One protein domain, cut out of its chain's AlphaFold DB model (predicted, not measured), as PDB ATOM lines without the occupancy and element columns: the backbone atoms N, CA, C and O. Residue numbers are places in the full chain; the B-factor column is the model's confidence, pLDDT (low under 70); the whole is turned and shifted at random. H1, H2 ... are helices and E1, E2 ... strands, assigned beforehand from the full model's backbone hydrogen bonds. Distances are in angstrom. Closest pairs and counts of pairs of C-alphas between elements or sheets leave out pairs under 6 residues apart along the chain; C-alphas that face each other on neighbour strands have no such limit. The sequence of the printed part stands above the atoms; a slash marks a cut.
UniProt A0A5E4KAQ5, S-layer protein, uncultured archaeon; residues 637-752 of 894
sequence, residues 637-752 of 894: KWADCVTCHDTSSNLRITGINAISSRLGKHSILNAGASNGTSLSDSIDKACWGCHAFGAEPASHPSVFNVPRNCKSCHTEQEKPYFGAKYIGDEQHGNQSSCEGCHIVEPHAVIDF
ATOM      1  N   LYS A 637      99.688  -1.098  40.578       55.97
ATOM      2  CA  LYS A 637      98.870  -0.052  39.919       55.97
ATOM      3  C   LYS A 637      98.541  -0.307  38.445       55.97
ATOM      4  O   LYS A 637      98.019   0.574  37.786       55.97
ATOM      5  N   TRP A 638      98.760  -1.517  37.927       66.75
ATOM      6  CA  TRP A 638      98.367  -1.858  36.545       66.75
ATOM      7  C   TRP A 638      96.859  -1.878  36.314       66.75
ATOM      8  O   TRP A 638      96.391  -1.664  35.199       66.75
ATOM      9  N   ALA A 639      96.113  -2.070  37.396       76.81
ATOM     10  CA  ALA A 639      94.680  -1.868  37.445       76.81
ATOM     11  C   ALA A 639      94.285  -0.394  37.240       76.81
ATOM     12  O   ALA A 639      93.213  -0.119  36.728       76.81
ATOM     13  N   ASP A 640      95.141   0.558  37.600       81.31
ATOM     14  CA  ASP A 640      94.854   1.991  37.570       81.31
ATOM     15  C   ASP A 640      95.362   2.612  36.256       81.31
ATOM     16  O   ASP A 640      96.419   3.244  36.186       81.31
ATOM     17  N   CYS A 641      94.639   2.332  35.173       82.31
ATOM     18  CA  CYS A 641      94.955   2.760  33.816       82.31
ATOM     19  C   CYS A 641      94.996   4.289  33.688       82.31
ATOM     20  O   CYS A 641      95.886   4.818  33.019       82.31
ATOM     21  N   VAL A 642      94.059   5.004  34.313       85.12
ATOM     22  CA  VAL A 642      93.911   6.461  34.175       85.12
ATOM     23  C   VAL A 642      94.986   7.251  34.912       85.12
ATOM     24  O   VAL A 642      95.374   8.314  34.429       85.12
ATOM     25  N   THR A 643      95.599   6.695  35.964       78.44
ATOM     26  CA  THR A 643      96.831   7.271  36.540       78.44
ATOM     27  C   THR A 643      97.914   7.471  35.485       78.44
ATOM     28  O   THR A 643      98.691   8.418  35.573       78.44
ATOM     29  N   CYS A 644      97.973   6.593  34.484       66.75
ATOM     30  CA  CYS A 644      98.955   6.676  33.414       66.75
ATOM     31  C   CYS A 644      98.394   7.399  32.185       66.75
ATOM     32  O   CYS A 644      99.003   8.340  31.682       66.75
ATOM     33  N   HIS A 645      97.243   6.939  31.700       74.81
ATOM     34  CA  HIS A 645      96.722   7.301  30.388       74.81
ATOM     35  C   HIS A 645      95.805   8.519  30.395       74.81
ATOM     36  O   HIS A 645      95.536   9.036  29.318       74.81
ATOM     37  N   ASP A 646      95.318   9.002  31.539       84.75
ATOM     38  CA  ASP A 646      94.456  10.182  31.516       84.75
ATOM     39  C   ASP A 646      95.228  11.447  31.116       84.75
ATOM     40  O   ASP A 646      96.384  11.643  31.499       84.75
ATOM     41  N   THR A 647      94.593  12.338  30.355       79.75
ATOM     42  CA  THR A 647      95.200  13.613  29.947       79.75
ATOM     43  C   THR A 647      95.573  14.501  31.136       79.75
ATOM     44  O   THR A 647      96.481  15.321  31.006       79.75
ATOM     45  N   SER A 648      94.942  14.328  32.303       74.12
ATOM     46  CA  SER A 648      95.311  15.038  33.535       74.12
ATOM     47  C   SER A 648      96.626  14.561  34.165       74.12
ATOM     48  O   SER A 648      97.216  15.294  34.959       74.12
ATOM     49  N   SER A 649      97.124  13.377  33.799       62.97
ATOM     50  CA  SER A 649      98.300  12.763  34.428       62.97
ATOM     51  C   SER A 649      99.628  13.374  33.969       62.97
ATOM     52  O   SER A 649     100.628  13.276  34.676       62.97
ATOM     53  N   ASN A 650      99.645  14.043  32.808       58.06
ATOM     54  CA  ASN A 650     100.812  14.737  32.242       58.06
ATOM     55  C   ASN A 650     102.085  13.865  32.126       58.06
ATOM     56  O   ASN A 650     103.207  14.346  32.265       58.06
ATOM     57  N   LEU A 651     101.919  12.562  31.874       48.84
ATOM     58  CA  LEU A 651     103.021  11.590  31.850       48.84
ATOM     59  C   LEU A 651     103.694  11.428  30.480       48.84
ATOM     60  O   LEU A 651     104.520  10.537  30.321       48.84
ATOM     61  N   ARG A 652     103.360  12.278  29.495       46.72
ATOM     62  CA  ARG A 652     103.873  12.198  28.110       46.72
ATOM     63  C   ARG A 652     103.780  10.785  27.503       46.72
ATOM     64  O   ARG A 652     104.645  10.352  26.755       46.72
ATOM     65  N   ILE A 653     102.708  10.065  27.828       52.84
ATOM     66  CA  ILE A 653     102.288   8.835  27.144       52.84
ATOM     67  C   ILE A 653     100.990   9.111  26.376       52.84
ATOM     68  O   ILE A 653     100.406  10.183  26.540       52.84
ATOM     69  N   THR A 654     100.518   8.172  25.546       60.25
ATOM     70  CA  THR A 654      99.243   8.325  24.822       60.25
ATOM     71  C   THR A 654      98.114   8.671  25.794       60.25
ATOM     72  O   THR A 654      97.692   7.821  26.585       60.25
ATOM     73  N   GLY A 655      97.665   9.927  25.725       71.06
ATOM     74  CA  GLY A 655      96.682  10.516  26.624       71.06
ATOM     75  C   GLY A 655      95.252  10.326  26.128       71.06
ATOM     76  O   GLY A 655      94.964  10.513  24.947       71.06
ATOM     77  N   ILE A 656      94.349   9.989  27.041       82.69
ATOM     78  CA  ILE A 656      92.906   9.864  26.833       82.69
ATOM     79  C   ILE A 656      92.186  10.727  27.865       82.69
ATOM     80  O   ILE A 656      92.597  10.795  29.013       82.69
ATOM     81  N   ASN A 657      91.105  11.404  27.500       86.81
ATOM     82  CA  ASN A 657      90.336  12.187  28.471       86.81
ATOM     83  C   ASN A 657      89.333  11.288  29.216       86.81
ATOM     84  O   ASN A 657      88.128  11.471  29.083       86.81
ATOM     85  N   ALA A 658      89.784  10.261  29.932       88.50
ATOM     86  CA  ALA A 658      88.899   9.254  30.519       88.50
ATOM     87  C   ALA A 658      88.110   9.789  31.723       88.50
ATOM     88  O   ALA A 658      86.906   9.542  31.832       88.50
ATOM     89  N   ILE A 659      88.760  10.549  32.606       88.81
ATOM     90  CA  ILE A 659      88.162  11.045  33.850       88.81
ATOM     91  C   ILE A 659      87.114  12.121  33.557       88.81
ATOM     92  O   ILE A 659      86.002  12.052  34.085       88.81
ATOM     93  N   SER A 660      87.428  13.099  32.698       88.94
ATOM     94  CA  SER A 660      86.491  14.204  32.435       88.94
ATOM     95  C   SER A 660      85.396  13.811  31.448       88.94
ATOM     96  O   SER A 660      84.243  14.181  31.658       88.94
ATOM     97  N   SER A 661      85.712  13.040  30.397       87.31
ATOM     98  CA  SER A 661      84.681  12.570  29.451       87.31
ATOM     99  C   SER A 661      83.803  11.459  30.032       87.31
ATOM    100  O   SER A 661      82.728  11.182  29.497       87.31
ATOM    101  N   ARG A 662      84.280  10.784  31.089       91.19
ATOM    102  CA  ARG A 662      83.676   9.572  31.656       91.19
ATOM    103  C   ARG A 662      83.454   8.471  30.611       91.19
ATOM    104  O   ARG A 662      82.543   7.664  30.746       91.19
ATOM    105  N   LEU A 663      84.280   8.432  29.562       88.69
ATOM    106  CA  LEU A 663      84.136   7.531  28.411       88.69
ATOM    107  C   LEU A 663      82.753   7.626  27.725       88.69
ATOM    108  O   LEU A 663      82.255   6.667  27.126       88.69
ATOM    109  N   GLY A 664      82.084   8.776  27.857       88.38
ATOM    110  CA  GLY A 664      80.700   8.962  27.438       88.38
ATOM    111  C   GLY A 664      79.735   8.030  28.180       88.38
ATOM    112  O   GLY A 664      79.654   8.016  29.411       88.38
ATOM    113  N   LYS A 665      78.957   7.242  27.432       87.44
ATOM    114  CA  LYS A 665      77.942   6.330  27.992       87.44
ATOM    115  C   LYS A 665      78.513   5.032  28.572       87.44
ATOM    116  O   LYS A 665      77.769   4.277  29.191       87.44
ATOM    117  N   HIS A 666      79.816   4.788  28.438       89.69
ATOM    118  CA  HIS A 666      80.482   3.608  29.001       89.69
ATOM    119  C   HIS A 666      81.084   3.828  30.397       89.69
ATOM    120  O   HIS A 666      81.768   2.946  30.908       89.69
ATOM    121  N   SER A 667      80.770   4.943  31.062       87.94
ATOM    122  CA  SER A 667      81.225   5.246  32.430       87.94
ATOM    123  C   SER A 667      80.944   4.160  33.474       87.94
ATOM    124  O   SER A 667      81.701   4.014  34.429       87.94
ATOM    125  N   ILE A 668      79.858   3.403  33.299       87.06
ATOM    126  CA  ILE A 668      79.419   2.337  34.214       87.06
ATOM    127  C   ILE A 668      79.791   0.930  33.730       87.06
ATOM    128  O   ILE A 668      79.446  -0.059  34.385       87.06
ATOM    129  N   LEU A 669      80.463   0.817  32.581       90.75
ATOM    130  CA  LEU A 669      80.881  -0.471  32.044       90.75
ATOM    131  C   LEU A 669      81.782  -1.164  33.068       90.75
ATOM    132  O   LEU A 669      82.718  -0.572  33.598       90.75
ATOM    133  N   ASN A 670      81.493  -2.434  33.342       92.75
ATOM    134  CA  ASN A 670      82.247  -3.255  34.282       92.75
ATOM    135  C   ASN A 670      82.292  -2.709  35.730       92.75
ATOM    136  O   ASN A 670      83.150  -3.109  36.516       92.75
ATOM    137  N   ALA A 671      81.362  -1.827  36.125       89.69
ATOM    138  CA  ALA A 671      81.364  -1.199  37.452       89.69
ATOM    139  C   ALA A 671      81.336  -2.211  38.620       89.69
ATOM    140  O   ALA A 671      81.882  -1.945  39.692       89.69
ATOM    141  N   GLY A 672      80.739  -3.389  38.401       87.12
ATOM    142  CA  GLY A 672      80.668  -4.483  39.374       87.12
ATOM    143  C   GLY A 672      81.951  -5.308  39.535       87.12
ATOM    144  O   GLY A 672      81.976  -6.214  40.368       87.12
ATOM    145  N   ALA A 673      83.012  -5.035  38.766       88.88
ATOM    146  CA  ALA A 673      84.273  -5.757  38.905       88.88
ATOM    147  C   ALA A 673      84.883  -5.539  40.298       88.88
ATOM    148  O   ALA A 673      84.954  -4.414  40.804       88.88
ATOM    149  N   SER A 674      85.335  -6.629  40.915       87.06
ATOM    150  CA  SER A 674      86.091  -6.575  42.167       87.06
ATOM    151  C   SER A 674      87.507  -6.068  41.899       87.06
ATOM    152  O   SER A 674      88.101  -6.426  40.885       87.06
ATOM    153  N   ASN A 675      88.037  -5.252  42.808       84.69
ATOM    154  CA  ASN A 675      89.405  -4.753  42.745       84.69
ATOM    155  C   ASN A 675      90.055  -4.777  44.134       84.69
ATOM    156  O   ASN A 675      89.439  -4.362  45.115       84.69
ATOM    157  N   GLY A 676      91.290  -5.266  44.213       78.56
ATOM    158  CA  GLY A 676      92.156  -5.199  45.389       78.56
ATOM    159  C   GLY A 676      93.081  -3.978  45.377       78.56
ATOM    160  O   GLY A 676      93.496  -3.515  46.440       78.56
ATOM    161  N   THR A 677      93.386  -3.428  44.198       74.56
ATOM    162  CA  THR A 677      94.160  -2.187  44.036       74.56
ATOM    163  C   THR A 677      93.317  -0.945  44.325       74.56
ATOM    164  O   THR A 677      92.165  -0.853  43.901       74.56
ATOM    165  N   SER A 678      93.895   0.046  45.012       80.00
ATOM    166  CA  SER A 678      93.316   1.391  45.125       80.00
ATOM    167  C   SER A 678      93.443   2.126  43.788       80.00
ATOM    168  O   SER A 678      94.560   2.431  43.378       80.00
ATOM    169  N   LEU A 679      92.307   2.389  43.143       82.06
ATOM    170  CA  LEU A 679      92.215   3.058  41.842       82.06
ATOM    171  C   LEU A 679      92.110   4.573  42.016       82.06
ATOM    172  O   LEU A 679      91.448   5.036  42.950       82.06
ATOM    173  N   SER A 680      92.728   5.328  41.112       82.25
ATOM    174  CA  SER A 680      92.630   6.785  41.054       82.25
ATOM    175  C   SER A 680      91.233   7.237  40.631       82.25
ATOM    176  O   SER A 680      90.733   8.228  41.161       82.25
ATOM    177  N   ASP A 681      90.558   6.470  39.769       89.62
ATOM    178  CA  ASP A 681      89.143   6.642  39.460       89.62
ATOM    179  C   ASP A 681      88.478   5.290  39.125       89.62
ATOM    180  O   ASP A 681      89.076   4.373  38.577       89.62
ATOM    181  N   SER A 682      87.193   5.144  39.445       90.44
ATOM    182  CA  SER A 682      86.415   3.940  39.113       90.44
ATOM    183  C   SER A 682      86.346   3.610  37.615       90.44
ATOM    184  O   SER A 682      86.059   2.462  37.265       90.44
ATOM    185  N   ILE A 683      86.607   4.592  36.747       92.50
ATOM    186  CA  ILE A 683      86.555   4.450  35.290       92.50
ATOM    187  C   ILE A 683      87.554   3.414  34.753       92.50
ATOM    188  O   ILE A 683      87.312   2.818  33.707       92.50
ATOM    189  N   ASP A 684      88.618   3.117  35.504       91.44
ATOM    190  CA  ASP A 684      89.574   2.053  35.190       91.44
ATOM    191  C   ASP A 684      88.891   0.708  34.912       91.44
ATOM    192  O   ASP A 684      89.276  -0.033  34.007       91.44
ATOM    193  N   LYS A 685      87.803   0.409  35.629       92.56
ATOM    194  CA  LYS A 685      87.055  -0.841  35.446       92.56
ATOM    195  C   LYS A 685      86.472  -0.954  34.041       92.56
ATOM    196  O   LYS A 685      86.506  -2.045  33.463       92.56
ATOM    197  N   ALA A 686      85.993   0.151  33.470       92.12
ATOM    198  CA  ALA A 686      85.504   0.195  32.095       92.12
ATOM    199  C   ALA A 686      86.638  -0.095  31.099       92.12
ATOM    200  O   ALA A 686      86.443  -0.870  30.156       92.12
ATOM    201  N   CYS A 687      87.843   0.426  31.358       90.31
ATOM    202  CA  CYS A 687      89.038   0.091  30.586       90.31
ATOM    203  C   CYS A 687      89.322  -1.417  30.636       90.31
ATOM    204  O   CYS A 687      89.574  -2.014  29.592       90.31
ATOM    205  N   TRP A 688      89.196  -2.076  31.794       90.00
ATOM    206  CA  TRP A 688      89.404  -3.531  31.891       90.00
ATOM    207  C   TRP A 688      88.352  -4.334  31.127       90.00
ATOM    208  O   TRP A 688      88.666  -5.375  30.548       90.00
ATOM    209  N   GLY A 689      87.100  -3.870  31.127       88.25
ATOM    210  CA  GLY A 689      86.013  -4.505  30.382       88.25
ATOM    211  C   GLY A 689      86.259  -4.460  28.874       88.25
ATOM    212  O   GLY A 689      86.071  -5.464  28.187       88.25
ATOM    213  N   CYS A 690      86.732  -3.319  28.368       86.69
ATOM    214  CA  CYS A 690      86.931  -3.095  26.937       86.69
ATOM    215  C   CYS A 690      88.286  -3.606  26.416       86.69
ATOM    216  O   CYS A 690      88.339  -4.266  25.382       86.69
ATOM    217  N   HIS A 691      89.373  -3.332  27.139       83.19
ATOM    218  CA  HIS A 691      90.760  -3.553  26.709       83.19
ATOM    219  C   HIS A 691      91.440  -4.735  27.413       83.19
ATOM    220  O   HIS A 691      92.626  -4.985  27.205       83.19
ATOM    221  N   ALA A 692      90.713  -5.463  28.265       77.56
ATOM    222  CA  ALA A 692      91.208  -6.652  28.947       77.56
ATOM    223  C   ALA A 692      90.109  -7.730  29.077       77.56
ATOM    224  O   ALA A 692      89.182  -7.855  28.265       77.56
ATOM    225  N   PHE A 693      90.229  -8.571  30.102       77.06
ATOM    226  CA  PHE A 693      89.304  -9.672  30.373       77.06
ATOM    227  C   PHE A 693      88.210  -9.303  31.388       77.06
ATOM    228  O   PHE A 693      87.519 -10.191  31.880       77.06
ATOM    229  N   GLY A 694      88.070  -8.017  31.732       81.81
ATOM    230  CA  GLY A 694      87.122  -7.497  32.723       81.81
ATOM    231  C   GLY A 694      87.498  -7.720  34.189       81.81
ATOM    232  O   GLY A 694      87.029  -6.982  35.052       81.81
ATOM    233  N   ALA A 695      88.370  -8.681  34.487       84.31
ATOM    234  CA  ALA A 695      89.005  -8.788  35.796       84.31
ATOM    235  C   ALA A 695      90.104  -7.727  35.969       84.31
ATOM    236  O   ALA A 695      90.670  -7.251  34.983       84.31
ATOM    237  N   GLU A 696      90.418  -7.397  37.225       84.12
ATOM    238  CA  GLU A 696      91.545  -6.532  37.574       84.12
ATOM    239  C   GLU A 696      92.845  -7.061  36.935       84.12
ATOM    240  O   GLU A 696      93.240  -8.202  37.206       84.12
ATOM    241  N   PRO A 697      93.510  -6.273  36.074       74.88
ATOM    242  CA  PRO A 697      94.707  -6.729  35.393       74.88
ATOM    243  C   PRO A 697      95.912  -6.723  36.344       74.88
ATOM    244  O   PRO A 697      96.238  -5.717  36.974       74.88
ATOM    245  N   ALA A 698      96.611  -7.859  36.417       65.44
ATOM    246  CA  ALA A 698      97.845  -8.001  37.194       65.44
ATOM    247  C   ALA A 698      99.068  -7.352  36.512       65.44
ATOM    248  O   ALA A 698     100.112  -7.185  37.140       65.44
ATOM    249  N   SER A 699      98.941  -6.993  35.233       62.12
ATOM    250  CA  SER A 699      99.975  -6.418  34.369       62.12
ATOM    251  C   SER A 699      99.332  -5.602  33.246       62.12
ATOM    252  O   SER A 699      98.115  -5.643  33.068       62.12
ATOM    253  N   HIS A 700     100.126  -4.843  32.486       66.31
ATOM    254  CA  HIS A 700      99.600  -4.109  31.335       66.31
ATOM    255  C   HIS A 700      98.963  -5.093  30.328       66.31
ATOM    256  O   HIS A 700      99.658  -6.001  29.860       66.31
ATOM    257  N   PRO A 701      97.672  -4.953  29.967       62.16
ATOM    258  CA  PRO A 701      97.011  -5.908  29.081       62.16
ATOM    259  C   PRO A 701      97.713  -5.967  27.725       62.16
ATOM    260  O   PRO A 701      97.971  -4.929  27.127       62.16
ATOM    261  N   SER A 702      97.995  -7.161  27.201       57.88
ATOM    262  CA  SER A 702      98.629  -7.315  25.882       57.88
ATOM    263  C   SER A 702      97.704  -6.983  24.709       57.88
ATOM    264  O   SER A 702      98.175  -6.690  23.609       57.88
ATOM    265  N   VAL A 703      96.395  -6.988  24.961       61.62
ATOM    266  CA  VAL A 703      95.325  -6.655  24.011       61.62
ATOM    267  C   VAL A 703      94.832  -5.211  24.156       61.62
ATOM    268  O   VAL A 703      93.783  -4.864  23.629       61.62
ATOM    269  N   PHE A 704      95.587  -4.343  24.841       68.31
ATOM    270  CA  PHE A 704      95.159  -2.965  25.094       68.31
ATOM    271  C   PHE A 704      94.853  -2.169  23.816       68.31
ATOM    272  O   PHE A 704      93.992  -1.298  23.812       68.31
ATOM    273  N   ASN A 705      95.539  -2.474  22.716       66.62
ATOM    274  CA  ASN A 705      95.362  -1.829  21.417       66.62
ATOM    275  C   ASN A 705      94.284  -2.494  20.541       66.62
ATOM    276  O   ASN A 705      94.055  -2.043  19.420       66.62
ATOM    277  N   VAL A 706      93.638  -3.553  21.030       70.81
ATOM    278  CA  VAL A 706      92.543  -4.254  20.355       70.81
ATOM    279  C   VAL A 706      91.339  -4.276  21.303       70.81
ATOM    280  O   VAL A 706      91.134  -5.265  22.012       70.81
ATOM    281  N   PRO A 707      90.551  -3.184  21.365       78.81
ATOM    282  CA  PRO A 707      89.346  -3.160  22.185       78.81
ATOM    283  C   PRO A 707      88.358  -4.238  21.731       78.81
ATOM    284  O   PRO A 707      88.339  -4.655  20.568       78.81
ATOM    285  N   ARG A 708      87.496  -4.680  22.650       83.38
ATOM    286  CA  ARG A 708      86.401  -5.593  22.316       83.38
ATOM    287  C   ARG A 708      85.500  -4.999  21.242       83.38
ATOM    288  O   ARG A 708      85.136  -3.829  21.282       83.38
ATOM    289  N   ASN A 709      85.072  -5.854  20.319       85.38
ATOM    290  CA  ASN A 709      84.080  -5.486  19.319       85.38
ATOM    291  C   ASN A 709      82.733  -5.176  20.001       85.38
ATOM    292  O   ASN A 709      82.284  -5.960  20.842       85.38
ATOM    293  N   CYS A 710      82.062  -4.091  19.598       87.44
ATOM    294  CA  CYS A 710      80.748  -3.686  20.108       87.44
ATOM    295  C   CYS A 710      79.736  -4.848  20.130       87.44
ATOM    296  O   CYS A 710      79.069  -5.082  21.141       87.44
ATOM    297  N   LYS A 711      79.670  -5.640  19.053       88.62
ATOM    298  CA  LYS A 711      78.738  -6.773  18.917       88.62
ATOM    299  C   LYS A 711      78.956  -7.866  19.961       88.62
ATOM    300  O   LYS A 711      77.986  -8.422  20.475       88.62
ATOM    301  N   SER A 712      80.206  -8.093  20.366       87.19
ATOM    302  CA  SER A 712      80.529  -9.102  21.383       87.19
ATOM    303  C   SER A 712      79.836  -8.840  22.721       87.19
ATOM    304  O   SER A 712      79.477  -9.781  23.424       87.19
ATOM    305  N   CYS A 713      79.611  -7.570  23.066       87.12
ATOM    306  CA  CYS A 713      78.961  -7.181  24.316       87.12
ATOM    307  C   CYS A 713      77.470  -6.886  24.125       87.12
ATOM    308  O   CYS A 713      76.675  -7.185  25.009       87.12
ATOM    309  N   HIS A 714      77.088  -6.315  22.983       88.56
ATOM    310  CA  HIS A 714      75.746  -5.776  22.775       88.56
ATOM    311  C   HIS A 714      74.783  -6.724  22.045       88.56
ATOM    312  O   HIS A 714      73.575  -6.588  22.222       88.56
ATOM    313  N   THR A 715      75.269  -7.681  21.246       90.19
ATOM    314  CA  THR A 715      74.403  -8.509  20.379       90.19
ATOM    315  C   THR A 715      74.584 -10.009  20.561       90.19
ATOM    316  O   THR A 715      73.617 -10.753  20.447       90.19
ATOM    317  N   GLU A 716      75.807 -10.475  20.823       84.56
ATOM    318  CA  GLU A 716      76.136 -11.908  20.762       84.56
ATOM    319  C   GLU A 716      75.622 -12.728  21.958       84.56
ATOM    320  O   GLU A 716      75.534 -13.951  21.854       84.56
ATOM    321  N   GLN A 717      75.271 -12.093  23.083       78.19
ATOM    322  CA  GLN A 717      74.792 -12.785  24.286       78.19
ATOM    323  C   GLN A 717      73.591 -12.088  24.925       78.19
ATOM    324  O   GLN A 717      73.657 -10.899  25.212       78.19
ATOM    325  N   GLU A 718      72.543 -12.856  25.247       70.88
ATOM    326  CA  GLU A 718      71.359 -12.383  25.994       70.88
ATOM    327  C   GLU A 718      71.697 -11.861  27.399       70.88
ATOM    328  O   GLU A 718      70.953 -11.069  27.973       70.88
ATOM    329  N   LYS A 719      72.832 -12.297  27.963       78.00
ATOM    330  CA  LYS A 719      73.455 -11.705  29.151       78.00
ATOM    331  C   LYS A 719      74.708 -10.949  28.708       78.00
ATOM    332  O   LYS A 719      75.765 -11.569  28.608       78.00
ATOM    333  N   PRO A 720      74.600  -9.642  28.430       78.44
ATOM    334  CA  PRO A 720      75.718  -8.832  27.979       78.44
ATOM    335  C   PRO A 720      76.926  -8.924  28.903       78.44
ATOM    336  O   PRO A 720      76.800  -8.893  30.133       78.44
ATOM    337  N   TYR A 721      78.113  -8.960  28.307       83.25
ATOM    338  CA  TYR A 721      79.343  -8.851  29.074       83.25
ATOM    339  C   TYR A 721      79.425  -7.502  29.796       83.25
ATOM    340  O   TYR A 721      79.023  -6.463  29.274       83.25
ATOM    341  N   PHE A 722      79.975  -7.533  31.013       88.50
ATOM    342  CA  PHE A 722      80.358  -6.351  31.795       88.50
ATOM    343  C   PHE A 722      79.234  -5.328  32.041       88.50
ATOM    344  O   PHE A 722      79.512  -4.155  32.282       88.50
ATOM    345  N   GLY A 723      77.970  -5.761  32.010       83.56
ATOM    346  CA  GLY A 723      76.819  -4.877  32.228       83.56
ATOM    347  C   GLY A 723      76.475  -3.988  31.029       83.56
ATOM    348  O   GLY A 723      75.813  -2.968  31.206       83.56
ATOM    349  N   ALA A 724      76.921  -4.353  29.824       87.44
ATOM    350  CA  ALA A 724      76.510  -3.689  28.593       87.44
ATOM    351  C   ALA A 724      75.003  -3.871  28.313       87.44
ATOM    352  O   ALA A 724      74.323  -4.713  28.900       87.44
ATOM    353  N   LYS A 725      74.458  -3.067  27.399       86.81
ATOM    354  CA  LYS A 725      73.038  -3.112  27.029       86.81
ATOM    355  C   LYS A 725      72.790  -4.134  25.915       86.81
ATOM    356  O   LYS A 725      73.403  -4.012  24.856       86.81
ATOM    357  N   TYR A 726      71.875  -5.085  26.106       89.19
ATOM    358  CA  TYR A 726      71.529  -6.068  25.071       89.19
ATOM    359  C   TYR A 726      70.614  -5.463  23.997       89.19
ATOM    360  O   TYR A 726      69.535  -4.976  24.324       89.19
ATOM    361  N   ILE A 727      71.041  -5.495  22.733       89.94
ATOM    362  CA  ILE A 727      70.272  -5.125  21.525       89.94
ATOM    363  C   ILE A 727      70.201  -6.283  20.516       89.94
ATOM    364  O   ILE A 727      69.860  -6.061  19.357       89.94
ATOM    365  N   GLY A 728      70.595  -7.505  20.892       89.12
ATOM    366  CA  GLY A 728      70.639  -8.632  19.952       89.12
ATOM    367  C   GLY A 728      69.262  -9.063  19.434       89.12
ATOM    368  O   GLY A 728      69.183  -9.717  18.398       89.12
ATOM    369  N   ASP A 729      68.184  -8.662  20.111       89.38
ATOM    370  CA  ASP A 729      66.798  -8.864  19.686       89.38
ATOM    371  C   ASP A 729      66.225  -7.698  18.854       89.38
ATOM    372  O   ASP A 729      65.075  -7.771  18.415       89.38
ATOM    373  N   GLU A 730      67.010  -6.648  18.596       91.69
ATOM    374  CA  GLU A 730      66.627  -5.460  17.824       91.69
ATOM    375  C   GLU A 730      67.230  -5.492  16.410       91.69
ATOM    376  O   GLU A 730      68.340  -5.986  16.199       91.69
ATOM    377  N   GLN A 731      66.555  -4.890  15.421       90.62
ATOM    378  CA  GLN A 731      67.139  -4.748  14.075       90.62
ATOM    379  C   GLN A 731      68.401  -3.869  14.085       90.62
ATOM    380  O   GLN A 731      69.305  -4.068  13.270       90.62
ATOM    381  N   HIS A 732      68.504  -2.947  15.049       90.56
ATOM    382  CA  HIS A 732      69.695  -2.135  15.306       90.56
ATOM    383  C   HIS A 732      70.944  -2.982  15.596       90.56
ATOM    384  O   HIS A 732      72.043  -2.629  15.172       90.56
ATOM    385  N   GLY A 733      70.796  -4.147  16.238       89.44
ATOM    386  CA  GLY A 733      71.908  -5.069  16.506       89.44
ATOM    387  C   GLY A 733      72.563  -5.645  15.242       89.44
ATOM    388  O   GLY A 733      73.723  -6.062  15.263       89.44
ATOM    389  N   ASN A 734      71.863  -5.614  14.105       90.88
ATOM    390  CA  ASN A 734      72.358  -6.165  12.844       90.88
ATOM    391  C   ASN A 734      73.256  -5.202  12.056       90.88
ATOM    392  O   ASN A 734      73.886  -5.629  11.085       90.88
ATOM    393  N   GLN A 735      73.367  -3.934  12.465       89.50
ATOM    394  CA  GLN A 735      74.178  -2.939  11.755       89.50
ATOM    395  C   GLN A 735      75.650  -3.360  11.659       89.50
ATOM    396  O   GLN A 735      76.203  -3.956  12.580       89.50
ATOM    397  N   SER A 736      76.290  -3.110  10.515       83.94
ATOM    398  CA  SER A 736      77.663  -3.560  10.240       83.94
ATOM    399  C   SER A 736      78.741  -2.621  10.784       83.94
ATOM    400  O   SER A 736      79.832  -3.096  11.082       83.94
ATOM    401  N   SER A 737      78.435  -1.330  10.953       86.62
ATOM    402  CA  SER A 737      79.316  -0.345  11.587       86.62
ATOM    403  C   SER A 737      78.541   0.440  12.637       86.62
ATOM    404  O   SER A 737      77.559   1.113  12.327       86.62
ATOM    405  N   CYS A 738      78.976   0.324  13.890       86.81
ATOM    406  CA  CYS A 738      78.393   1.050  15.018       86.81
ATOM    407  C   CYS A 738      79.088   2.406  15.215       86.81
ATOM    408  O   CYS A 738      78.486   3.360  15.702       86.81
ATOM    409  N   GLU A 739      80.357   2.486  14.817       85.19
ATOM    410  CA  GLU A 739      81.279   3.581  15.092       85.19
ATOM    411  C   GLU A 739      80.815   4.890  14.456       85.19
ATOM    412  O   GLU A 739      80.860   5.931  15.102       85.19
ATOM    413  N   GLY A 740      80.300   4.834  13.223       85.38
ATOM    414  CA  GLY A 740      79.888   6.026  12.476       85.38
ATOM    415  C   GLY A 740      78.746   6.825  13.112       85.38
ATOM    416  O   GLY A 740      78.606   8.008  12.819       85.38
ATOM    417  N   CYS A 741      77.951   6.201  13.986       86.31
ATOM    418  CA  CYS A 741      76.867   6.867  14.709       86.31
ATOM    419  C   CYS A 741      77.187   7.029  16.202       86.31
ATOM    420  O   CYS A 741      76.827   8.040  16.794       86.31
ATOM    421  N   HIS A 742      77.844   6.047  16.824       87.81
ATOM    422  CA  HIS A 742      78.016   6.013  18.277       87.81
ATOM    423  C   HIS A 742      79.351   6.579  18.775       87.81
ATOM    424  O   HIS A 742      79.479   6.792  19.977       87.81
ATOM    425  N   ILE A 743      80.346   6.833  17.919       86.62
ATOM    426  CA  ILE A 743      81.670   7.309  18.349       86.62
ATOM    427  C   ILE A 743      81.878   8.757  17.901       86.62
ATOM    428  O   ILE A 743      81.849   9.058  16.711       86.62
ATOM    429  N   VAL A 744      82.124   9.648  18.866       78.62
ATOM    430  CA  VAL A 744      82.501  11.053  18.602       78.62
ATOM    431  C   VAL A 744      84.021  11.204  18.571       78.62
ATOM    432  O   VAL A 744      84.571  11.887  17.713       78.62
ATOM    433  N   GLU A 745      84.701  10.517  19.483       79.81
ATOM    434  CA  GLU A 745      86.154  10.365  19.543       79.81
ATOM    435  C   GLU A 745      86.482   8.956  20.078       79.81
ATOM    436  O   GLU A 745      85.616   8.348  20.710       79.81
ATOM    437  N   PRO A 746      87.697   8.407  19.867       74.06
ATOM    438  CA  PRO A 746      87.997   6.980  20.064       74.06
ATOM    439  C   PRO A 746      87.612   6.356  21.418       74.06
ATOM    440  O   PRO A 746      87.435   5.144  21.490       74.06
ATOM    441  N   HIS A 747      87.474   7.161  22.478       84.12
ATOM    442  CA  HIS A 747      87.108   6.710  23.827       84.12
ATOM    443  C   HIS A 747      85.829   7.361  24.376       84.12
ATOM    444  O   HIS A 747      85.523   7.179  25.551       84.12
ATOM    445  N   ALA A 748      85.061   8.085  23.554       85.12
ATOM    446  CA  ALA A 748      83.785   8.674  23.953       85.12
ATOM    447  C   ALA A 748      82.649   8.147  23.073       85.12
ATOM    448  O   ALA A 748      82.526   8.485  21.890       85.12
ATOM    449  N   VAL A 749      81.799   7.325  23.692       86.62
ATOM    450  CA  VAL A 749      80.623   6.737  23.050       86.62
ATOM    451  C   VAL A 749      79.380   7.546  23.399       86.62
ATOM    452  O   VAL A 749      79.115   7.819  24.576       86.62
ATOM    453  N   ILE A 750      78.599   7.897  22.383       86.31
ATOM    454  CA  ILE A 750      77.300   8.550  22.510       86.31
ATOM    455  C   ILE A 750      76.158   7.559  22.287       86.31
ATOM    456  O   ILE A 750      76.237   6.616  21.499       86.31
ATOM    457  N   ASP A 751      75.067   7.814  22.994       80.44
ATOM    458  CA  ASP A 751      73.779   7.169  22.778       80.44
ATOM    459  C   ASP A 751      72.779   8.251  22.380       80.44
ATOM    460  O   ASP A 751      72.791   9.349  22.951       80.44
ATOM    461  N   PHE A 752      71.940   7.947  21.397       80.88
ATOM    462  CA  PHE A 752      70.895   8.848  20.943       80.88
ATOM    463  C   PHE A 752      69.665   8.600  21.800       80.88
ATOM    464  O   PHE A 752      68.989   7.582  21.656       80.88
TER     465      PHE A 752
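This is residues 637 to 752 of the 894 residues of the protein "S-layer protein" of uncultured archaeon (UniProt A0A5E4KAQ5). Little regular structure: long loops joining six short helices, with H3 near the middle, H1 and H2 towards one end of the long axis and H5 at the other. After E1, residues 748 to 749 fold back antiparallel beside it. The 116 printed residues hold H1 to H6, then E1; the class is mostly helix, with 33 residues in named elements. The whole is compact, radius of gyration of the C-alphas 14.2 A, spanning 43 by 27 by 22 A.

H1, residues 641 to 645, and H3, residues 684 to 691, only just touch, with 3 pairs of C-alphas within 8 A; the closest, Cys 641 and Asp 684, are 5.6 A apart. H2, residues 658 to 661, is apart from H3. H4, residues 710 to 714, and H5, residues 731 to 734, are close but not clearly touching; their closest C-alphas, His 714 and Gly 733, are 7.4 A apart. H6, residues 739 to 742, and E1, residues 743 to 745, meet only through their link. Every O i to N i+4 pair is within hydrogen-bond range in H1, H3 and H4; the other helices are too short for one.

H1 begins at C-alpha 641 (94.955, 2.760, 33.816). H3 is 10.2 A long. E1 ends at C-alpha 745 (86.154, 10.365, 19.543).

The printed part has no cut. The links from H1 through H5 are long. The pLDDT is under 70 at 17 residues, among them 698 to 705.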